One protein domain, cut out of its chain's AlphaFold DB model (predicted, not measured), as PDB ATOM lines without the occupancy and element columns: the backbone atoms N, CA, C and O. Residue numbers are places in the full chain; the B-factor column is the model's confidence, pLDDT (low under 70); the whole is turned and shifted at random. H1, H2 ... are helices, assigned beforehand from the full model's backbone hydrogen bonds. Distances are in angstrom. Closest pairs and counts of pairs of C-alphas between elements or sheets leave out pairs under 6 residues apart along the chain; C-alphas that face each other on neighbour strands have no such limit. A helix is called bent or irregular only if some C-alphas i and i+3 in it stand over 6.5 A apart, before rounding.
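AT A GLANCE: This is residues 12 to 124 of the 133 residues of an uncharacterized protein of Pocillopora damicornis (UniProt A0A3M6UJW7). Long helices H4 and H2 meet in a loose, elongated body; H1 crosses H4 and H6 packs on H1, H3 packs on H2 at one end, and at the other residues 93 to 98 of a long loop stick out. The printed part has 113 residues with six named helices, H1 to H6 in order, and no named strand: all helix. The radius of gyration of the C-alphas is 17.9 A, the spans 59 by 31 by 27 A.

IN THESE COORDINATES: Find C-alpha 59 at (14.978, -105.896, 59.334); H4 runs 25.6 A to residue 76. H2, residues 24 to 41, is 26.0 A long. Find H1 at residues 12 to 21, irregular with C-alphas 17 and 20 at 7.7 A, H3 at 47 to 54, H5 at 110 to 113, and H6 from 116 to C-alpha 123, (13.963, -94.683, 76.982).

HOW THE PARTS SIT: Start at the hub, H4: its residues 63 to 70 alone touch H1, about perpendicular at 85 degrees, closest C-alphas 67 and 16, 4.2 A. Its residues 59 to 60 alone touch residues 27 to 34 of H2, closest C-alphas 59 and 31, 6.0 A. H2 touches H3 with residues 35 to 39 alone, closest C-alphas 38 and 50, 6.2 A. H6 touches H1, closest C-alphas 116 and 17, 5.4 A; H5 is close but not clearly touching H6, closest C-alphas 113 and 119, 5.7 A. Every O i to N i+4 pair is within hydrogen-bond range in H2, H3, H4 and H6; H1 has 3 of 6, and H5 is too short for one.

THE WHOLE: The C-alphas farthest apart, 44 and 93, stand at 59.2 A. The printed part has no cut; the link from H4 to H5 is long, 33 residues. Residues 12 to 13 have pLDDT under 70.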
ATOM      1  N   MET A  12       8.438-113.063  63.760       60.09
ATOM      2  CA  MET A  12       8.615-111.712  64.306       60.09
ATOM      3  C   MET A  12       8.245-111.574  65.786       60.09
ATOM      4  O   MET A  12       8.670-110.608  66.409       60.09
ATOM      5  N   TYR A  13       7.523-112.538  66.368       63.69
ATOM      6  CA  TYR A  13       7.045-112.436  67.751       63.69
ATOM      7  C   TYR A  13       8.193-112.417  68.772       63.69
ATOM      8  O   TYR A  13       8.262-111.545  69.630       63.69
ATOM      9  N   ALA A  14       9.158-113.333  68.644       71.06
ATOM     10  CA  ALA A  14      10.300-113.376  69.560       71.06
ATOM     11  C   ALA A  14      11.266-112.197  69.339       71.06
ATOM     12  O   ALA A  14      11.847-111.680  70.293       71.06
ATOM     13  N   CYS A  15      11.425-111.736  68.093       73.12
ATOM     14  CA  CYS A  15      12.339-110.641  67.763       73.12
ATOM     15  C   CYS A  15      11.997-109.331  68.485       73.12
ATOM     16  O   CYS A  15      12.916-108.584  68.804       73.12
ATOM     17  N   GLN A  16      10.718-109.081  68.784       78.56
ATOM     18  CA  GLN A  16      10.265-107.903  69.536       78.56
ATOM     19  C   GLN A  16      10.899-107.836  70.926       78.56
ATOM     20  O   GLN A  16      11.377-106.794  71.346       78.56
ATOM     21  N   VAL A  17      10.978-108.971  71.621       80.56
ATOM     22  CA  VAL A  17      11.550-109.028  72.971       80.56
ATOM     23  C   VAL A  17      13.079-109.010  72.924       80.56
ATOM     24  O   VAL A  17      13.734-108.439  73.793       80.56
ATOM     25  N   PHE A  18      13.679-109.633  71.909       79.12
ATOM     26  CA  PHE A  18      15.130-109.810  71.872       79.12
ATOM     27  C   PHE A  18      15.896-108.701  71.151       79.12
ATOM     28  O   PHE A  18      17.122-108.711  71.246       79.12
ATOM     29  N   HIS A  19      15.233-107.747  70.490       81.12
ATOM     30  CA  HIS A  19      15.874-106.728  69.648       81.12
ATOM     31  C   HIS A  19      17.058-106.021  70.335       81.12
ATOM     32  O   HIS A  19      18.167-106.019  69.810       81.12
ATOM     33  N   SER A  20      16.864-105.516  71.555       78.94
ATOM     34  CA  SER A  20      17.905-104.817  72.327       78.94
ATOM     35  C   SER A  20      18.996-105.736  72.893       78.94
ATOM     36  O   SER A  20      20.090-105.282  73.227       78.94
ATOM     37  N   SER A  21      18.698-107.030  73.019       81.19
ATOM     38  CA  SER A  21      19.568-108.039  73.638       81.19
ATOM     39  C   SER A  21      20.317-108.918  72.635       81.19
ATOM     40  O   SER A  21      21.202-109.677  73.034       81.19
ATOM     41  N   LEU A  22      19.972-108.826  71.349       82.69
ATOM     42  CA  LEU A  22      20.574-109.602  70.274       82.69
ATOM     43  C   LEU A  22      22.021-109.138  70.034       82.69
ATOM     44  O   LEU A  22      22.269-107.953  69.812       82.69
ATOM     45  N   PRO A  23      23.000-110.057  70.059       82.62
ATOM     46  CA  PRO A  23      24.345-109.773  69.586       82.62
ATOM     47  C   PRO A  23      24.353-109.284  68.133       82.62
ATOM     48  O   PRO A  23      23.654-109.838  67.284       82.62
ATOM     49  N   TYR A  24      25.224-108.318  67.837       83.12
ATOM     50  CA  TYR A  24      25.349-107.707  66.508       83.12
ATOM     51  C   TYR A  24      25.606-108.724  65.383       83.12
ATOM     52  O   TYR A  24      25.043-108.626  64.299       83.12
ATOM     53  N   TYR A  25      26.415-109.758  65.642       86.00
ATOM     54  CA  TYR A  25      26.683-110.783  64.630       86.00
ATOM     55  C   TYR A  25      25.410-111.551  64.231       86.00
ATOM     56  O   TYR A  25      25.243-111.890  63.064       86.00
ATOM     57  N   LEU A  26      24.483-111.786  65.171       84.06
ATOM     58  CA  LEU A  26      23.214-112.450  64.868       84.06
ATOM     59  C   LEU A  26      22.280-111.528  64.092       84.06
ATOM     60  O   LEU A  26      21.622-111.998  63.168       84.06
ATOM     61  N   SER A  27      22.216-110.234  64.428       84.06
ATOM     62  CA  SER A  27      21.404-109.290  63.649       84.06
ATOM     63  C   SER A  27      21.898-109.186  62.208       84.06
ATOM     64  O   SER A  27      21.082-109.212  61.291       84.06
ATOM     65  N   GLU A  28      23.215-109.169  62.003       87.06
ATOM     66  CA  GLU A  28      23.809-109.167  60.664       87.06
ATOM     67  C   GLU A  28      23.487-110.448  59.890       87.06
ATOM     68  O   GLU A  28      23.091-110.378  58.729       87.06
ATOM     69  N   GLU A  29      23.580-111.625  60.514       88.88
ATOM     70  CA  GLU A  29      23.196-112.885  59.862       88.88
ATOM     71  C   GLU A  29      21.715-112.902  59.457       88.88
ATOM     72  O   GLU A  29      21.364-113.373  58.372       88.88
ATOM     73  N   LEU A  30      20.832-112.328  60.276       85.69
ATOM     74  CA  LEU A  30      19.421-112.186  59.920       85.69
ATOM     75  C   LEU A  30      19.211-111.205  58.754       85.69
ATOM     76  O   LEU A  30      18.454-111.509  57.830       85.69
ATOM     77  N   GLU A  31      19.904-110.069  58.764       89.00
ATOM     78  CA  GLU A  31      19.859-109.067  57.694       89.00
ATOM     79  C   GLU A  31      20.408-109.635  56.373       89.00
ATOM     80  O   GLU A  31      19.873-109.368  55.295       89.00
ATOM     81  N   ARG A  32      21.434-110.496  56.428       90.88
ATOM     82  CA  ARG A  32      21.988-111.193  55.254       90.88
ATOM     83  C   ARG A  32      20.964-112.094  54.573       90.88
ATOM     84  O   ARG A  32      20.978-112.184  53.346       90.88
ATOM     85  N   ILE A  33      20.068-112.733  55.329       90.19
ATOM     86  CA  ILE A  33      18.976-113.536  54.755       90.19
ATOM     87  C   ILE A  33      18.017-112.633  53.969       90.19
ATOM     88  O   ILE A  33      17.683-112.953  52.829       90.19
ATOM     89  N   GLN A  34      17.625-111.485  54.534       89.62
ATOM     90  CA  GLN A  34      16.770-110.510  53.844       89.62
ATOM     91  C   GLN A  34      17.449-109.949  52.586       89.62
ATOM     92  O   GLN A  34      16.827-109.907  51.526       89.62
ATOM     93  N   LYS A  35      18.736-109.590  52.674       91.44
ATOM     94  CA  LYS A  35      19.547-109.143  51.530       91.44
ATOM     95  C   LYS A  35      19.558-110.180  50.408       91.44
ATOM     96  O   LYS A  35      19.266-109.840  49.269       91.44
ATOM     97  N   ARG A  36      19.829-111.451  50.726       93.06
ATOM     98  CA  ARG A  36      19.835-112.544  49.736       93.06
ATOM     99  C   ARG A  36      18.473-112.740  49.076       93.06
ATOM    100  O   ARG A  36      18.422-112.886  47.861       93.06
ATOM    101  N   ALA A  37      17.391-112.719  49.852       92.31
ATOM    102  CA  ALA A  37      16.040-112.833  49.307       92.31
ATOM    103  C   ALA A  37      15.729-111.687  48.330       92.31
ATOM    104  O   ALA A  37      15.243-111.931  47.229       92.31
ATOM    105  N   LEU A  38      16.080-110.448  48.693       90.75
ATOM    106  CA  LEU A  38      15.874-109.286  47.830       90.75
ATOM    107  C   LEU A  38      16.761-109.304  46.583       90.75
ATOM    108  O   LEU A  38      16.277-108.923  45.527       90.75
ATOM    109  N   CYS A  39      17.997-109.800  46.657       92.06
ATOM    110  CA  CYS A  39      18.837-109.973  45.467       92.06
ATOM    111  C   CYS A  39      18.266-110.997  44.472       92.06
ATOM    112  O   CYS A  39      18.513-110.874  43.280       92.06
ATOM    113  N   ILE A  40      17.518-112.006  44.933       92.38
ATOM    114  CA  ILE A  40      16.866-112.977  44.035       92.38
ATOM    115  C   ILE A  40      15.654-112.341  43.343       92.38
ATOM    116  O   ILE A  40      15.438-112.568  42.156       92.38
ATOM    117  N   ILE A  41      14.868-111.549  44.078       92.19
ATOM    118  CA  ILE A  41      13.646-110.912  43.560       92.19
ATOM    119  C   ILE A  41      13.984-109.708  42.665       92.19
ATOM    120  O   ILE A  41      13.383-109.539  41.609       92.19
ATOM    121  N   PHE A  42      14.966-108.900  43.067       91.19
ATOM    122  CA  PHE A  42      15.409-107.683  42.385       91.19
ATOM    123  C   PHE A  42      16.911-107.767  42.053       91.19
ATOM    124  O   PHE A  42      17.732-107.110  42.699       91.19
ATOM    125  N   PRO A  43      17.306-108.563  41.044       88.31
ATOM    126  CA  PRO A  43      18.714-108.855  40.756       88.31
ATOM    127  C   PRO A  43      19.542-107.636  40.337       88.31
ATOM    128  O   PRO A  43      20.756-107.623  40.531       88.31
ATOM    129  N   TYR A  44      18.899-106.603  39.789       89.62
ATOM    130  CA  TYR A  44      19.564-105.385  39.313       89.62
ATOM    131  C   TYR A  44      19.458-104.208  40.292       89.62
ATOM    132  O   TYR A  44      20.011-103.139  40.035       89.62
ATOM    133  N   ALA A  45      18.750-104.380  41.411       87.62
ATOM    134  CA  ALA A  45      18.541-103.322  42.386       87.62
ATOM    135  C   ALA A  45      19.557-103.414  43.531       87.62
ATOM    136  O   ALA A  45      19.874-104.490  44.040       87.62
ATOM    137  N   SER A  46      20.037-102.256  43.994       91.06
ATOM    138  CA  SER A  46      20.772-102.182  45.261       91.06
ATOM    139  C   SER A  46      19.859-102.573  46.428       91.06
ATOM    140  O   SER A  46      18.645-102.415  46.327       91.06
ATOM    141  N   TYR A  47      20.413-103.002  47.566       88.00
ATOM    142  CA  TYR A  47      19.604-103.374  48.737       88.00
ATOM    143  C   TYR A  47      18.598-102.282  49.143       88.00
ATOM    144  O   TYR A  47      17.417-102.560  49.316       88.00
ATOM    145  N   ASN A  48      19.042-101.024  49.210       89.88
ATOM    146  CA  ASN A  48      18.175 -99.898  49.566       89.88
ATOM    147  C   ASN A  48      17.098 -99.627  48.506       89.88
ATOM    148  O   ASN A  48      15.982 -99.239  48.847       89.88
ATOM    149  N   SER A  49      17.422 -99.824  47.227       90.50
ATOM    150  CA  SER A  49      16.451 -99.707  46.135       90.50
ATOM    151  C   SER A  49      15.420-100.833  46.206       90.50
ATOM    152  O   SER A  49      14.229-100.554  46.177       90.50
ATOM    153  N   ALA A  50      15.868-102.074  46.406       90.88
ATOM    154  CA  ALA A  50      15.020-103.253  46.541       90.88
ATOM    155  C   ALA A  50      14.091-103.162  47.760       90.88
ATOM    156  O   ALA A  50      12.941-103.576  47.683       90.88
ATOM    157  N   LEU A  51      14.547-102.576  48.875       90.12
ATOM    158  CA  LEU A  51      13.696-102.289  50.037       90.12
ATOM    159  C   LEU A  51      12.558-101.325  49.686       90.12
ATOM    160  O   LEU A  51      11.402-101.585  50.015       90.12
ATOM    161  N   LYS A  52      12.875-100.225  48.992       90.31
ATOM    162  CA  LYS A  52      11.879 -99.234  48.561       90.31
ATOM    163  C   LYS A  52      10.898 -99.819  47.551       90.31
ATOM    164  O   LYS A  52       9.702 -99.592  47.680       90.31
ATOM    165  N   GLU A  53      11.399-100.585  46.591       88.94
ATOM    166  CA  GLU A  53      10.598-101.229  45.548       88.94
ATOM    167  C   GLU A  53       9.689-102.325  46.117       88.94
ATOM    168  O   GLU A  53       8.521-102.418  45.749       88.94
ATOM    169  N   ALA A  54      10.179-103.091  47.096       86.50
ATOM    170  CA  ALA A  54       9.370-104.048  47.842       86.50
ATOM    171  C   ALA A  54       8.375-103.378  48.808       86.50
ATOM    172  O   ALA A  54       7.450-104.038  49.277       86.50
ATOM    173  N   GLY A  55       8.569-102.097  49.147       87.62
ATOM    174  CA  GLY A  55       7.798-101.399  50.180       87.62
ATOM    175  C   GLY A  55       8.077-101.915  51.595       87.62
ATOM    176  O   GLY A  55       7.200-101.879  52.456       87.62
ATOM    177  N   ILE A  56       9.280-102.440  51.839       86.94
ATOM    178  CA  ILE A  56       9.645-103.119  53.083       86.94
ATOM    179  C   ILE A  56      10.808-102.369  53.763       86.94
ATOM    180  O   ILE A  56      11.806-102.086  53.103       86.94
ATOM    181  N   PRO A  57      10.749-102.082  55.079       86.94
ATOM    182  CA  PRO A  57      11.876-101.491  55.805       86.94
ATOM    183  C   PRO A  57      12.991-102.515  56.079       86.94
ATOM    184  O   PRO A  57      12.781-103.736  55.982       86.94
ATOM    185  N   SER A  58      14.173-102.034  56.484       86.00
ATOM    186  CA  SER A  58      15.261-102.909  56.949       86.00
ATOM    187  C   SER A  58      14.772-103.831  58.075       86.00
ATOM    188  O   SER A  58      13.786-103.522  58.762       86.00
ATOM    189  N   LEU A  59      15.406-104.995  58.262       85.44
ATOM    190  CA  LEU A  59      14.978-105.896  59.334       85.44
ATOM    191  C   LEU A  59      15.141-105.220  60.695       85.44
ATOM    192  O   LEU A  59      14.276-105.370  61.557       85.44
ATOM    193  N   TYR A  60      16.231-104.471  60.854       84.25
ATOM    194  CA  TYR A  60      16.538-103.729  62.066       84.25
ATOM    195  C   TYR A  60      15.426-102.736  62.412       84.25
ATOM    196  O   TYR A  60      14.856-102.824  63.498       84.25
ATOM    197  N   ASP A  61      15.054-101.861  61.471       85.00
ATOM    198  CA  ASP A  61      14.032-100.834  61.705       85.00
ATOM    199  C   ASP A  61      12.675-101.466  62.009       85.00
ATOM    200  O   ASP A  61      11.961-101.032  62.911       85.00
ATOM    201  N   ARG A  62      12.338-102.551  61.301       85.94
ATOM    202  CA  ARG A  62      11.090-103.285  61.534       85.94
ATOM    203  C   ARG A  62      11.046-103.931  62.914       85.94
ATOM    204  O   ARG A  62       9.992-103.988  63.534       85.94
ATOM    205  N   GLN A  63      12.164-104.473  63.388       85.50
ATOM    206  CA  GLN A  63      12.238-105.043  64.732       85.50
ATOM    207  C   GLN A  63      12.177-103.953  65.801       85.50
ATOM    208  O   GLN A  63      11.481-104.138  66.797       85.50
ATOM    209  N   ALA A  64      12.849-102.823  65.579       85.44
ATOM    210  CA  ALA A  64      12.829-101.681  66.484       85.44
ATOM    211  C   ALA A  64      11.415-101.100  66.638       85.44
ATOM    212  O   ALA A  64      10.980-100.835  67.764       85.44
ATOM    213  N   SER A  65      10.676-100.960  65.529       86.38
ATOM    214  CA  SER A  65       9.295-100.470  65.552       86.38
ATOM    215  C   SER A  65       8.392-101.436  66.313       86.38
ATOM    216  O   SER A  65       7.786-101.045  67.301       86.38
ATOM    217  N   LEU A  66       8.414-102.725  65.963       86.38
ATOM    218  CA  LEU A  66       7.576-103.731  66.621       86.38
ATOM    219  C   LEU A  66       7.903-103.899  68.113       86.38
ATOM    220  O   LEU A  66       7.012-104.164  68.912       86.38
ATOM    221  N   SER A  67       9.177-103.778  68.491       87.75
ATOM    222  CA  SER A  67       9.620-103.805  69.890       87.75
ATOM    223  C   SER A  67       9.046-102.622  70.677       87.75
ATOM    224  O   SER A  67       8.578-102.789  71.805       87.75
ATOM    225  N   SER A  68       9.045-101.435  70.067       87.25
ATOM    226  CA  SER A  68       8.485-100.219  70.661       87.25
ATOM    227  C   SER A  68       6.959-100.276  70.747       87.25
ATOM    228  O   SER A  68       6.402 -99.930  71.787       87.25
ATOM    229  N   ASP A  69       6.297-100.760  69.696       88.19
ATOM    230  CA  ASP A  69       4.844-100.939  69.639       88.19
ATOM    231  C   ASP A  69       4.378-101.908  70.732       88.19
ATOM    232  O   ASP A  69       3.545-101.541  71.555       88.19
ATOM    233  N   LEU A  70       5.019-103.082  70.844       87.75
ATOM    234  CA  LEU A  70       4.724-104.052  71.903       87.75
ATOM    235  C   LEU A  70       4.881-103.434  73.296       87.75
ATOM    236  O   LEU A  70       4.052-103.655  74.174       87.75
ATOM    237  N   PHE A  71       5.954-102.676  73.530       89.06
ATOM    238  CA  PHE A  71       6.155-102.050  74.832       89.06
ATOM    239  C   PHE A  71       5.071-101.012  75.137       89.06
ATOM    240  O   PHE A  71       4.558-100.978  76.254       89.06
ATOM    241  N   ASN A  72       4.687-100.196  74.155       88.31
ATOM    242  CA  ASN A  72       3.602 -99.232  74.311       88.31
ATOM    243  C   ASN A  72       2.266 -99.925  74.594       88.31
ATOM    244  O   ASN A  72       1.562 -99.490  75.504       88.31
ATOM    245  N   ASP A  73       1.963-101.025  73.907       89.06
ATOM    246  CA  ASP A  73       0.760-101.824  74.150       89.06
ATOM    247  C   ASP A  73       0.726-102.357  75.590       89.06
ATOM    248  O   ASP A  73      -0.276-102.191  76.282       89.06
ATOM    249  N   ILE A  74       1.846-102.895  76.096       88.94
ATOM    250  CA  ILE A  74       1.964-103.360  77.493       88.94
ATOM    251  C   ILE A  74       1.745-102.210  78.490       88.94
ATOM    252  O   ILE A  74       1.202-102.415  79.573       88.94
ATOM    253  N   VAL A  75       2.209-101.003  78.162       87.44
ATOM    254  CA  VAL A  75       2.121 -99.827  79.043       87.44
ATOM    255  C   VAL A  75       0.714 -99.220  79.053       87.44
ATOM    256  O   VAL A  75       0.315 -98.631  80.063       87.44
ATOM    257  N   LEU A  76      -0.007 -99.306  77.932       87.19
ATOM    258  CA  LEU A  76      -1.357 -98.767  77.760       87.19
ATOM    259  C   LEU A  76      -2.435 -99.729  78.273       87.19
ATOM    260  O   LEU A  76      -3.415 -99.272  78.860       87.19
ATOM    261  N   ASP A  77      -2.253-101.036  78.089       88.38
ATOM    262  CA  ASP A  77      -3.201-102.054  78.533       88.38
ATOM    263  C   ASP A  77      -2.870-102.567  79.942       88.38
ATOM    264  O   ASP A  77      -1.932-103.335  80.164       88.38
ATOM    265  N   ILE A  78      -3.699-102.178  80.912       77.62
ATOM    266  CA  ILE A  78      -3.553-102.594  82.312       77.62
ATOM    267  C   ILE A  78      -3.767-104.102  82.516       77.62
ATOM    268  O   ILE A  78      -3.247-104.667  83.477       77.62
ATOM    269  N   ASN A  79      -4.501-104.759  81.612       87.12
ATOM    270  CA  ASN A  79      -4.789-106.193  81.662       87.12
ATOM    271  C   ASN A  79      -3.786-107.018  80.847       87.12
ATOM    272  O   ASN A  79      -3.938-108.239  80.719       87.12
ATOM    273  N   HIS A  80      -2.750-106.382  80.298       87.69
ATOM    274  CA  HIS A  80      -1.764-107.086  79.507       87.69
ATOM    275  C   HIS A  80      -1.020-108.115  80.370       87.69
ATOM    276  O   HIS A  80      -0.541-107.818  81.465       87.69
ATOM    277  N   LYS A  81      -0.825-109.333  79.851       88.12
ATOM    278  CA  LYS A  81      -0.175-110.446  80.581       88.12
ATOM    279  C   LYS A  81       1.233-110.116  81.096       88.12
ATOM    280  O   LYS A  81       1.709-110.733  82.041       88.12
ATOM    281  N   LEU A  82       1.903-109.166  80.443       85.94
ATOM    282  CA  LEU A  82       3.254-108.701  80.778       85.94
ATOM    283  C   LEU A  82       3.274-107.397  81.592       85.94
ATOM    284  O   LEU A  82       4.358-106.952  81.960       85.94
ATOM    285  N   ALA A  83       2.120-106.793  81.894       86.31
ATOM    286  CA  ALA A  83       2.049-105.538  82.647       86.31
ATOM    287  C   ALA A  83       2.699-105.666  84.035       86.31
ATOM    288  O   ALA A  83       3.389-104.755  84.480       86.31
ATOM    289  N   GLY A  84       2.577-106.835  84.675       86.38
ATOM    290  CA  GLY A  84       3.213-107.124  85.966       86.38
ATOM    291  C   GLY A  84       4.746-107.190  85.938       86.38
ATOM    292  O   GLY A  84       5.365-107.221  86.996       86.38
ATOM    293  N   LEU A  85       5.370-107.217  84.754       88.00
ATOM    294  CA  LEU A  85       6.828-107.155  84.614       88.00
ATOM    295  C   LEU A  85       7.352-105.720  84.530       88.00
ATOM    296  O   LEU A  85       8.562-105.522  84.643       88.00
ATOM    297  N   LEU A  86       6.482-104.733  84.294       89.12
ATOM    298  CA  LEU A  86       6.898-103.339  84.207       89.12
ATOM    299  C   LEU A  86       7.417-102.849  85.566       89.12
ATOM    300  O   LEU A  86       6.866-103.214  86.609       89.12
ATOM    301  N   PRO A  87       8.452-101.991  85.586       87.88
ATOM    302  CA  PRO A  87       8.857-101.347  86.821       87.88
ATOM    303  C   PRO A  87       7.731-100.444  87.350       87.88
ATOM    304  O   PRO A  87       6.891 -99.981  86.572       87.88
ATOM    305  N   PRO A  88       7.722-100.134  88.656       87.69
ATOM    306  CA  PRO A  88       6.765 -99.193  89.222       87.69
ATOM    307  C   PRO A  88       6.789 -97.857  88.472       87.69
ATOM    308  O   PRO A  88       7.862 -97.348  88.119       87.69
ATOM    309  N   LYS A  89       5.610 -97.278  88.229       86.31
ATOM    310  CA  LYS A  89       5.504 -95.921  87.683       86.31
ATOM    311  C   LYS A  89       6.141 -94.943  88.665       86.31
ATOM    312  O   LYS A  89       6.003 -95.089  89.878       86.31
ATOM    313  N   ALA A  90       6.895 -93.993  88.132       82.88
ATOM    314  CA  ALA A  90       7.532 -92.984  88.955       82.88
ATOM    315  C   ALA A  90       6.532 -91.858  89.234       82.88
ATOM    316  O   ALA A  90       6.067 -91.192  88.310       82.88
ATOM    317  N   GLU A  91       6.218 -91.656  90.509       80.12
ATOM    318  CA  GLU A  91       5.427 -90.523  90.978       80.12
ATOM    319  C   GLU A  91       6.366 -89.342  91.230       80.12
ATOM    320  O   GLU A  91       7.273 -89.414  92.064       80.12
ATOM    321  N   HIS A  92       6.176 -88.248  90.490       75.00
ATOM    322  CA  HIS A  92       7.004 -87.051  90.622       75.00
ATOM    323  C   HIS A  92       6.167 -85.900  91.156       75.00
ATOM    324  O   HIS A  92       5.275 -85.398  90.483       75.00
ATOM    325  N   HIS A  93       6.506 -85.414  92.347       77.19
ATOM    326  CA  HIS A  93       5.852 -84.238  92.933       77.19
ATOM    327  C   HIS A  93       6.338 -82.906  92.336       77.19
ATOM    328  O   HIS A  93       5.842 -81.844  92.703       77.19
ATOM    329  N   ARG A  94       7.357 -82.934  91.468       74.56
ATOM    330  CA  ARG A  94       7.972 -81.755  90.844       74.56
ATOM    331  C   ARG A  94       8.382 -82.071  89.410       74.56
ATOM    332  O   ARG A  94       8.793 -83.192  89.120       74.56
ATOM    333  N   GLN A  95       8.339 -81.070  88.537       73.75
ATOM    334  CA  GLN A  95       8.792 -81.205  87.154       73.75
ATOM    335  C   GLN A  95      10.326 -81.195  87.100       73.75
ATOM    336  O   GLN A  95      10.974 -80.186  87.378       73.75
ATOM    337  N   LEU A  96      10.916 -82.342  86.769       73.88
ATOM    338  CA  LEU A  96      12.355 -82.484  86.556       73.88
ATOM    339  C   LEU A  96      12.676 -82.364  85.063       73.88
ATOM    340  O   LEU A  96      11.910 -82.827  84.223       73.88
ATOM    341  N   ARG A  97      13.862 -81.836  84.731       71.44
ATOM    342  CA  ARG A  97      14.361 -81.740  83.339       71.44
ATOM    343  C   ARG A  97      14.421 -83.090  82.610       71.44
ATOM    344  O   ARG A  97      14.448 -83.128  81.388       71.44
ATOM    345  N   SER A  98      14.478 -84.189  83.358       71.19
ATOM    346  CA  SER A  98      14.448 -85.559  82.852       71.19
ATOM    347  C   SER A  98      13.439 -86.346  83.680       71.19
ATOM    348  O   SER A  98      13.788 -86.992  84.668       71.19
ATOM    349  N   ASN A  99      12.164 -86.219  83.320       75.94
ATOM    350  CA  ASN A  99      11.090 -86.923  84.000       75.94
ATOM    351  C   ASN A  99      10.914 -88.314  83.366       75.94
ATOM    352  O   ASN A  99      10.472 -88.447  82.224       75.94
ATOM    353  N   ARG A 100      11.337 -89.356  84.087       80.62
ATOM    354  CA  ARG A 100      11.190 -90.749  83.646       80.62
ATOM    355  C   ARG A 100       9.832 -91.280  84.064       80.62
ATOM    356  O   ARG A 100       9.441 -91.101  85.212       80.62
ATOM    357  N   LYS A 101       9.177 -92.024  83.172       83.88
ATOM    358  CA  LYS A 101       7.865 -92.630  83.451       83.88
ATOM    359  C   LYS A 101       7.925 -93.763  84.485       83.88
ATOM    360  O   LYS A 101       6.950 -94.009  85.189       83.88
ATOM    361  N   PHE A 102       9.068 -94.441  84.587       87.06
ATOM    362  CA  PHE A 102       9.260 -95.615  85.438       87.06
ATOM    363  C   PHE A 102      10.457 -95.466  86.381       87.06
ATOM    364  O   PHE A 102      11.491 -94.897  86.012       87.06
ATOM    365  N   TYR A 103      10.348 -96.049  87.577       86.44
ATOM    366  CA  TYR A 103      11.483 -96.263  88.471       86.44
ATOM    367  C   TYR A 103      12.256 -97.506  88.020       86.44
ATOM    368  O   TYR A 103      11.917 -98.640  88.358       86.44
ATOM    369  N   VAL A 104      13.296 -97.296  87.215       84.06
ATOM    370  CA  VAL A 104      14.128 -98.392  86.701       84.06
ATOM    371  C   VAL A 104      15.248 -98.714  87.699       84.06
ATOM    372  O   VAL A 104      15.978 -97.798  88.092       84.06
ATOM    373  N   PRO A 105      15.443 -99.989  88.091       81.62
ATOM    374  CA  PRO A 105      16.507-100.372  89.013       81.62
ATOM    375  C   PRO A 105      17.901-100.112  88.429       81.62
ATOM    376  O   PRO A 105      18.124-100.163  87.215       81.62
ATOM    377  N   VAL A 106      18.879 -99.894  89.311       84.38
ATOM    378  CA  VAL A 106      20.282 -99.751  88.907       84.38
ATOM    379  C   VAL A 106      20.781-101.076  88.338       84.38
ATOM    380  O   VAL A 106      20.930-102.076  89.041       84.38
ATOM    381  N   CYS A 107      21.062-101.080  87.040       85.75
ATOM    382  CA  CYS A 107      21.496-102.276  86.340       85.75
ATOM    383  C   CYS A 107      23.019-102.418  86.403       85.75
ATOM    384  O   CYS A 107      23.750-101.609  85.828       85.75
ATOM    385  N   LYS A 108      23.499-103.474  87.069       86.88
ATOM    386  CA  LYS A 108      24.939-103.752  87.238       86.88
ATOM    387  C   LYS A 108      25.591-104.415  86.022       86.88
ATOM    388  O   LYS A 108      26.807-104.375  85.895       86.88
ATOM    389  N   THR A 109      24.802-105.022  85.135       89.00
ATOM    390  CA  THR A 109      25.299-105.736  83.952       89.00
ATOM    391  C   THR A 109      24.652-105.208  82.680       89.00
ATOM    392  O   THR A 109      23.473-104.842  82.674       89.00
ATOM    393  N   ASP A 110      25.401-105.218  81.579       86.12
ATOM    394  CA  ASP A 110      24.874-104.803  80.275       86.12
ATOM    395  C   ASP A 110      23.773-105.734  79.776       86.12
ATOM    396  O   ASP A 110      22.832-105.286  79.128       86.12
ATOM    397  N   ARG A 111      23.831-107.016  80.149       85.94
ATOM    398  CA  ARG A 111      22.774-107.984  79.844       85.94
ATOM    399  C   ARG A 111      21.424-107.559  80.427       85.94
ATOM    400  O   ARG A 111      20.420-107.648  79.730       85.94
ATOM    401  N   LEU A 112      21.395-107.081  81.676       86.00
ATOM    402  CA  LEU A 112      20.160-106.590  82.290       86.00
ATOM    403  C   LEU A 112      19.716-105.265  81.660       86.00
ATOM    404  O   LEU A 112      18.544-105.127  81.324       86.00
ATOM    405  N   LYS A 113      20.648-104.329  81.426       86.56
ATOM    406  CA  LYS A 113      20.356-103.042  80.761       86.56
ATOM    407  C   LYS A 113      19.706-103.224  79.391       86.56
ATOM    408  O   LYS A 113      18.808-102.474  79.034       86.56
ATOM    409  N   LYS A 114      20.170-104.222  78.639       87.75
ATOM    410  CA  LYS A 114      19.699-104.559  77.293       87.75
ATOM    411  C   LYS A 114      18.461-105.455  77.277       87.75
ATOM    412  O   LYS A 114      17.968-105.771  76.197       87.75
ATOM    413  N   SER A 115      17.964-105.894  78.432       88.88
ATOM    414  CA  SER A 115      16.724-106.669  78.487       88.88
ATOM    415  C   SER A 115      15.529-105.806  78.086       88.88
ATOM    416  O   SER A 115      15.496-104.622  78.412       88.88
ATOM    417  N   PHE A 116      14.550-106.418  77.417       88.62
ATOM    418  CA  PHE A 116      13.383-105.743  76.845       88.62
ATOM    419  C   PHE A 116      12.741-104.719  77.791       88.62
ATOM    420  O   PHE A 116      12.647-103.541  77.466       88.62
ATOM    421  N   ILE A 117      12.352-105.144  78.994       89.75
ATOM    422  CA  ILE A 117      11.648-104.274  79.942       89.75
ATOM    423  C   ILE A 117      12.522-103.093  80.369       89.75
ATOM    424  O   ILE A 117      12.071-101.949  80.363       89.75
ATOM    425  N   VAL A 118      13.779-103.354  80.728       88.19
ATOM    426  CA  VAL A 118      14.685-102.330  81.256       88.19
ATOM    427  C   VAL A 118      15.058-101.326  80.171       88.19
ATOM    428  O   VAL A 118      14.977-100.124  80.412       88.19
ATOM    429  N   SER A 119      15.428-101.794  78.976       88.12
ATOM    430  CA  SER A 119      15.863-100.920  77.887       88.12
ATOM    431  C   SER A 119      14.753 -99.967  77.453       88.12
ATOM    432  O   SER A 119      15.001 -98.777  77.282       88.12
ATOM    433  N   HIS A 120      13.520-100.461  77.332       88.25
ATOM    434  CA  HIS A 120      12.385 -99.634  76.923       88.25
ATOM    435  C   HIS A 120      11.908 -98.712  78.050       88.25
ATOM    436  O   HIS A 120      11.585 -97.554  77.792       88.25
ATOM    437  N   SER A 121      11.970 -99.157  79.310       86.75
ATOM    438  CA  SER A 121      11.641 -98.303  80.460       86.75
ATOM    439  C   SER A 121      12.626 -97.142  80.639       86.75
ATOM    440  O   SER A 121      12.227 -96.065  81.076       86.75
ATOM    441  N   LEU A 122      13.909 -97.332  80.299       83.31
ATOM    442  CA  LEU A 122      14.926 -96.271  80.344       83.31
ATOM    443  C   LEU A 122      14.714 -95.193  79.278       83.31
ATOM    444  O   LEU A 122      15.045 -94.035  79.521       83.31
ATOM    445  N   ASN A 123      14.171 -95.576  78.121       76.56
ATOM    446  CA  ASN A 123      13.963 -94.683  76.982       76.56
ATOM    447  C   ASN A 123      12.621 -93.935  77.038       76.56
ATOM    448  O   ASN A 123      12.382 -93.051  76.217       76.56
ATOM    449  N   GLN A 124      11.742 -94.259  77.994       70.69
ATOM    450  CA  GLN A 124      10.436 -93.617  78.117       70.69
ATOM    451  C   GLN A 124      10.503 -92.382  79.025       70.69
ATOM    452  O   GLN A 124      10.356 -92.448  80.251       70.69
TER     453      GLN A 124